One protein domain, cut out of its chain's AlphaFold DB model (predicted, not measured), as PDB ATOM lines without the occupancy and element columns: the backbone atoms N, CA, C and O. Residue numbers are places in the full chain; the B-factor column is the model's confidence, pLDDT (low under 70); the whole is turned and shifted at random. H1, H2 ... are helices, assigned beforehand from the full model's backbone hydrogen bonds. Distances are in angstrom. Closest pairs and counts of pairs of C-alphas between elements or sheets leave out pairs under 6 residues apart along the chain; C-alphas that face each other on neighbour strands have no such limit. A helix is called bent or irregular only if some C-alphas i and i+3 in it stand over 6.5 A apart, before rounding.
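This is residues 4 to 54 of the 115 residues of an uncharacterized protein of Rhizophagus irregularis (strain DAOM 181602 / DAOM 197198 / MUCL 43194) (UniProt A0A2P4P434). Little regular structure is present: a long winding stretch without named elements, residues 8 to 42, loops out to Met 33 and comes back, with a short helix, H1, before it and a longer one, H2, after it. The two helices sit near each other at the end of the domain away from Met 33. The printed part has 51 residues, 15 of them in H1 and H2, with no named strand; the class is all helix. It is compact, with a radius of gyration of the C-alphas of 10.8 A, and spans 28 by 22 by 17 A.

H1, residues 4 to 7, and H2, residues 43 to 53, are near each other, with 5 pairs of C-alphas within 10 A but no pair within 8 A, and that only just: their closest C-alphas are 8.1 A apart. In H2 every O i to N i+4 pair is within hydrogen-bond range; H1 is too short for such a pair.

H1 begins at C-alpha 4, (62.256, 102.866, 299.276). H2 measures 15.4 A from C-alpha 43, (58.725, 99.941, 313.882), to C-alpha 53, (57.535, 110.128, 302.389).

The C-alphas farthest apart, those of Met 33 and Gln 54, are 29.7 A apart. The printed part has no cut, and the link from H1 to H2 is long. Residues 4 to 15 and 53 to 54 have pLDDT under 70.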
ATOM      1  N   ALA A   4      63.147 103.715 298.497       52.59
ATOM      2  CA  ALA A   4      62.256 102.866 299.276       52.59
ATOM      3  C   ALA A   4      62.736 101.408 299.431       52.59
ATOM      4  O   ALA A   4      62.644 100.867 300.530       52.59
ATOM      5  N   GLU A   5      63.314 100.789 298.392       52.22
ATOM      6  CA  GLU A   5      63.875  99.423 298.476       52.22
ATOM      7  C   GLU A   5      65.069  99.365 299.437       52.22
ATOM      8  O   GLU A   5      65.258  98.398 300.175       52.22
ATOM      9  N   ALA A   6      65.873 100.432 299.455       56.62
ATOM     10  CA  ALA A   6      67.003 100.554 300.365       56.62
ATOM     11  C   ALA A   6      66.543 100.885 301.791       56.62
ATOM     12  O   ALA A   6      67.181 100.456 302.745       56.62
ATOM     13  N   PHE A   7      65.444 101.628 301.961       61.94
ATOM     14  CA  PHE A   7      65.003 102.147 303.256       61.94
ATOM     15  C   PHE A   7      64.719 101.040 304.276       61.94
ATOM     16  O   PHE A   7      65.114 101.161 305.437       61.94
ATOM     17  N   THR A   8      64.103  99.941 303.843       60.22
ATOM     18  CA  THR A   8      63.822  98.764 304.682       60.22
ATOM     19  C   THR A   8      64.957  97.739 304.700       60.22
ATOM     20  O   THR A   8      64.875  96.753 305.432       60.22
ATOM     21  N   ALA A   9      66.013  97.939 303.908       59.59
ATOM     22  CA  ALA A   9      67.158  97.041 303.881       59.59
ATOM     23  C   ALA A   9      68.041  97.237 305.124       59.59
ATOM     24  O   ALA A   9      68.290  98.356 305.572       59.59
ATOM     25  N   ILE A  10      68.547  96.126 305.667       53.75
ATOM     26  CA  ILE A  10      69.506  96.117 306.787       53.75
ATOM     27  C   ILE A  10      70.835  96.750 306.349       53.75
ATOM     28  O   ILE A  10      71.475  97.466 307.115       53.75
ATOM     29  N   TYR A  11      71.217  96.514 305.092       55.91
ATOM     30  CA  TYR A  11      72.376  97.116 304.451       55.91
ATOM     31  C   TYR A  11      71.902  98.152 303.451       55.91
ATOM     32  O   TYR A  11      71.389  97.824 302.381       55.91
ATOM     33  N   LEU A  12      72.079  99.415 303.814       64.62
ATOM     34  CA  LEU A  12      71.827 100.518 302.911       64.62
ATOM     35  C   LEU A  12      73.118 100.835 302.153       64.62
ATOM     36  O   LEU A  12      74.169 100.985 302.782       64.62
ATOM     37  N   PRO A  13      73.072 100.962 300.816       63.91
ATOM     38  CA  PRO A  13      74.232 101.416 300.067       63.91
ATOM     39  C   PRO A  13      74.652 102.807 300.554       63.91
ATOM     40  O   PRO A  13      73.829 103.585 301.040       63.91
ATOM     41  N   SER A  14      75.927 103.156 300.378       63.16
ATOM     42  CA  SER A  14      76.460 104.487 300.722       63.16
ATOM     43  C   SER A  14      75.737 105.634 300.000       63.16
ATOM     44  O   SER A  14      75.766 106.778 300.446       63.16
ATOM     45  N   THR A  15      75.048 105.319 298.904       69.56
ATOM     46  CA  THR A  15      74.192 106.228 298.138       69.56
ATOM     47  C   THR A  15      72.814 106.456 298.764       69.56
ATOM     48  O   THR A  15      72.099 107.355 298.324       69.56
ATOM     49  N   SER A  16      72.427 105.687 299.787       75.56
ATOM     50  CA  SER A  16      71.173 105.886 300.512       75.56
ATOM     51  C   SER A  16      71.169 107.226 301.236       75.56
ATOM     52  O   SER A  16      72.175 107.638 301.821       75.56
ATOM     53  N   LYS A  17      70.007 107.891 301.264       81.31
ATOM     54  CA  LYS A  17      69.837 109.096 302.076       81.31
ATOM     55  C   LYS A  17      69.933 108.803 303.565       81.31
ATOM     56  O   LYS A  17      70.325 109.706 304.288       81.31
ATOM     57  N   ARG A  18      69.634 107.583 304.031       82.81
ATOM     58  CA  ARG A  18      69.664 107.218 305.463       82.81
ATOM     59  C   ARG A  18      70.420 105.914 305.725       82.81
ATOM     60  O   ARG A  18      69.798 104.914 306.075       82.81
ATOM     61  N   PRO A  19      71.750 105.897 305.554       77.62
ATOM     62  CA  PRO A  19      72.536 104.666 305.467       77.62
ATOM     63  C   PRO A  19      72.749 103.942 306.808       77.62
ATOM     64  O   PRO A  19      73.204 102.803 306.826       77.62
ATOM     65  N   CYS A  20      72.436 104.580 307.938       79.50
ATOM     66  CA  CYS A  20      72.574 103.992 309.270       79.50
ATOM     67  C   CYS A  20      71.560 102.856 309.489       79.50
ATOM     68  O   CYS A  20      70.360 103.054 309.303       79.50
ATOM     69  N   TYR A  21      72.028 101.691 309.952       76.38
ATOM     70  CA  TYR A  21      71.150 100.550 310.252       76.38
ATOM     71  C   TYR A  21      70.363 100.729 311.565       76.38
ATOM     72  O   TYR A  21      69.254 100.220 311.694       76.38
ATOM     73  N   CYS A  22      70.906 101.476 312.533       82.38
ATOM     74  CA  CYS A  22      70.254 101.712 313.829       82.38
ATOM     75  C   CYS A  22      69.297 102.911 313.817       82.38
ATOM     76  O   CYS A  22      68.428 103.035 314.679       82.38
ATOM     77  N   CYS A  23      69.519 103.856 312.907       86.44
ATOM     78  CA  CYS A  23      69.041 105.222 313.045       86.44
ATOM     79  C   CYS A  23      68.653 105.848 311.708       86.44
ATOM     80  O   CYS A  23      69.057 105.405 310.636       86.44
ATOM     81  N   LEU A  24      67.840 106.894 311.773       84.75
ATOM     82  CA  LEU A  24      67.250 107.572 310.620       84.75
ATOM     83  C   LEU A  24      68.023 108.836 310.213       84.75
ATOM     84  O   LEU A  24      67.452 109.734 309.590       84.75
ATOM     85  N   ILE A  25      69.309 108.898 310.565       88.06
ATOM     86  CA  ILE A  25      70.213 110.008 310.246       88.06
ATOM     87  C   ILE A  25      70.436 110.117 308.736       88.06
ATOM     88  O   ILE A  25      70.563 109.101 308.045       88.06
ATOM     89  N   HIS A  26      70.489 111.343 308.220       85.69
ATOM     90  CA  HIS A  26      70.759 111.565 306.805       85.69
ATOM     91  C   HIS A  26      72.253 111.343 306.502       85.69
ATOM     92  O   HIS A  26      73.112 111.618 307.334       85.69
ATOM     93  N   ASN A  27      72.604 110.885 305.298       85.44
ATOM     94  CA  ASN A  27      74.002 110.638 304.912       85.44
ATOM     95  C   ASN A  27      74.901 111.887 305.030       85.44
ATOM     96  O   ASN A  27      76.046 111.783 305.455       85.44
ATOM     97  N   LYS A  28      74.362 113.070 304.714       87.31
ATOM     98  CA  LYS A  28      74.996 114.387 304.874       87.31
ATOM     99  C   LYS A  28      75.351 114.709 306.326       87.31
ATOM    100  O   LYS A  28      76.270 115.481 306.567       87.31
ATOM    101  N   ASP A  29      74.638 114.095 307.259       89.12
ATOM    102  CA  ASP A  29      74.688 114.378 308.686       89.12
ATOM    103  C   ASP A  29      75.499 113.337 309.473       89.12
ATOM    104  O   ASP A  29      75.714 113.505 310.667       89.12
ATOM    105  N   LEU A  30      76.018 112.288 308.821       83.06
ATOM    106  CA  LEU A  30      76.782 111.218 309.484       83.06
ATOM    107  C   LEU A  30      78.007 111.713 310.267       83.06
ATOM    108  O   LEU A  30      78.378 111.099 311.261       83.06
ATOM    109  N   ASN A  31      78.626 112.806 309.818       84.31
ATOM    110  CA  ASN A  31      79.813 113.392 310.447       84.31
ATOM    111  C   ASN A  31      79.483 114.626 311.303       84.31
ATOM    112  O   ASN A  31      80.390 115.328 311.748       84.31
ATOM    113  N   ASN A  32      78.199 114.929 311.500       87.62
ATOM    114  CA  ASN A  32      77.777 116.090 312.263       87.62
ATOM    115  C   ASN A  32      77.815 115.777 313.768       87.62
ATOM    116  O   ASN A  32      76.936 115.109 314.307       87.62
ATOM    117  N   MET A  33      78.845 116.285 314.450       86.31
ATOM    118  CA  MET A  33      79.036 116.104 315.895       86.31
ATOM    119  C   MET A  33      78.080 116.943 316.758       86.31
ATOM    120  O   MET A  33      78.003 116.717 317.962       86.31
ATOM    121  N   GLU A  34      77.342 117.892 316.173       90.62
ATOM    122  CA  GLU A  34      76.380 118.739 316.895       90.62
ATOM    123  C   GLU A  34      74.986 118.094 317.003       90.62
ATOM    124  O   GLU A  34      74.077 118.646 317.631       90.62
ATOM    125  N   LEU A  35      74.796 116.909 316.414       85.62
ATOM    126  CA  LEU A  35      73.539 116.172 316.495       85.62
ATOM    127  C   LEU A  35      73.270 115.677 317.913       85.62
ATOM    128  O   LEU A  35      73.890 114.740 318.406       85.62
ATOM    129  N   SER A  36      72.268 116.283 318.540       85.38
ATOM    130  CA  SER A  36      71.781 115.904 319.868       85.38
ATOM    131  C   SER A  36      70.583 114.956 319.826       85.38
ATOM    132  O   SER A  36      70.386 114.177 320.753       85.38
ATOM    133  N   ASN A  37      69.800 114.982 318.742       85.56
ATOM    134  CA  ASN A  37      68.567 114.208 318.618       85.56
ATOM    135  C   ASN A  37      68.669 113.203 317.471       85.56
ATOM    136  O   ASN A  37      68.538 113.557 316.300       85.56
ATOM    137  N   ILE A  38      68.885 111.934 317.820       89.00
ATOM    138  CA  ILE A  38      68.944 110.823 316.868       89.00
ATOM    139  C   ILE A  38      67.638 110.037 316.951       89.00
ATOM    140  O   ILE A  38      67.280 109.507 318.000       89.00
ATOM    141  N   ILE A  39      66.941 109.927 315.821       89.75
ATOM    142  CA  ILE A  39      65.747 109.088 315.710       89.75
ATOM    143  C   ILE A  39      66.195 107.659 315.403       89.75
ATOM    144  O   ILE A  39      66.871 107.409 314.399       89.75
ATOM    145  N   LEU A  40      65.822 106.719 316.266       88.06
ATOM    146  CA  LEU A  40      66.103 105.296 316.081       88.06
ATOM    147  C   LEU A  40      65.120 104.658 315.097       88.06
ATOM    148  O   LEU A  40      63.959 105.067 315.003       88.06
ATOM    149  N   ARG A  41      65.574 103.614 314.400       82.62
ATOM    150  CA  ARG A  41      64.739 102.781 313.525       82.62
ATOM    151  C   ARG A  41      63.895 101.803 314.350       82.62
ATOM    152  O   ARG A  41      64.175 100.610 314.388       82.62
ATOM    153  N   THR A  42      62.868 102.312 315.025       82.12
ATOM    154  CA  THR A  42      61.810 101.478 315.620       82.12
ATOM    155  C   THR A  42      60.698 101.227 314.596       82.12
ATOM    156  O   THR A  42      60.581 102.003 313.638       82.12
ATOM    157  N   PRO A  43      59.864 100.185 314.767       76.81
ATOM    158  CA  PRO A  43      58.725  99.941 313.882       76.81
ATOM    159  C   PRO A  43      57.812 101.165 313.721       76.81
ATOM    160  O   PRO A  43      57.377 101.466 312.611       76.81
ATOM    161  N   GLU A  44      57.571 101.911 314.801       82.31
ATOM    162  CA  GLU A  44      56.711 103.098 314.809       82.31
ATOM    163  C   GLU A  44      57.315 104.234 313.978       82.31
ATOM    164  O   GLU A  44      56.649 104.764 313.088       82.31
ATOM    165  N   ASN A  45      58.589 104.561 314.214       84.31
ATOM    166  CA  ASN A  45      59.284 105.641 313.512       84.31
ATOM    167  C   ASN A  45      59.473 105.322 312.024       84.31
ATOM    168  O   ASN A  45      59.353 106.199 311.171       84.31
ATOM    169  N   MET A  46      59.771 104.059 311.704       79.44
ATOM    170  CA  MET A  46      59.887 103.595 310.322       79.44
ATOM    171  C   MET A  46      58.548 103.711 309.595       79.44
ATOM    172  O   MET A  46      58.513 104.252 308.492       79.44
ATOM    173  N   ARG A  47      57.447 103.268 310.220       76.81
ATOM    174  CA  ARG A  47      56.102 103.387 309.644       76.81
ATOM    175  C   ARG A  47      55.739 104.845 309.379       76.81
ATOM    176  O   ARG A  47      55.322 105.172 308.277       76.81
ATOM    177  N   GLU A  48      55.970 105.724 310.353       82.88
ATOM    178  CA  GLU A  48      55.667 107.151 310.217       82.88
ATOM    179  C   GLU A  48      56.413 107.800 309.041       82.88
ATOM    180  O   GLU A  48      55.845 108.629 308.332       82.88
ATOM    181  N   ILE A  49      57.673 107.420 308.800       77.31
ATOM    182  CA  ILE A  49      58.440 107.952 307.668       77.31
ATOM    183  C   ILE A  49      57.957 107.376 306.341       77.31
ATOM    184  O   ILE A  49      57.829 108.134 305.387       77.31
ATOM    185  N   ILE A  50      57.664 106.078 306.271       73.00
ATOM    186  CA  ILE A  50      57.142 105.449 305.049       73.00
ATOM    187  C   ILE A  50      55.809 106.097 304.648       73.00
ATOM    188  O   ILE A  50      55.634 106.468 303.485       73.00
ATOM    189  N   ASP A  51      54.927 106.314 305.626       73.38
ATOM    190  CA  ASP A  51      53.632 106.971 305.437       73.38
ATOM    191  C   ASP A  51      53.799 108.437 304.991       73.38
ATOM    192  O   ASP A  51      53.081 108.907 304.106       73.38
ATOM    193  N   LYS A  52      54.762 109.169 305.573       75.75
ATOM    194  CA  LYS A  52      55.042 110.581 305.247       75.75
ATOM    195  C   LYS A  52      55.716 110.776 303.897       75.75
ATOM    196  O   LYS A  52      55.364 111.699 303.168       75.75
ATOM    197  N   GLU A  53      56.725 109.969 303.595       68.25
ATOM    198  CA  GLU A  53      57.535 110.128 302.389       68.25
ATOM    199  C   GLU A  53      56.857 109.517 301.159       68.25
ATOM    200  O   GLU A  53      57.408 109.640 300.066       68.25
ATOM    201  N   GLN A  54      55.683 108.875 301.316       56.88
ATOM    202  CA  GLN A  54      55.096 107.994 300.299       56.88
ATOM    203  C   GLN A  54      56.206 107.170 299.652       56.88
ATOM    204  O   GLN A  54      56.342 107.112 298.430       56.88
TER     205      GLN A  54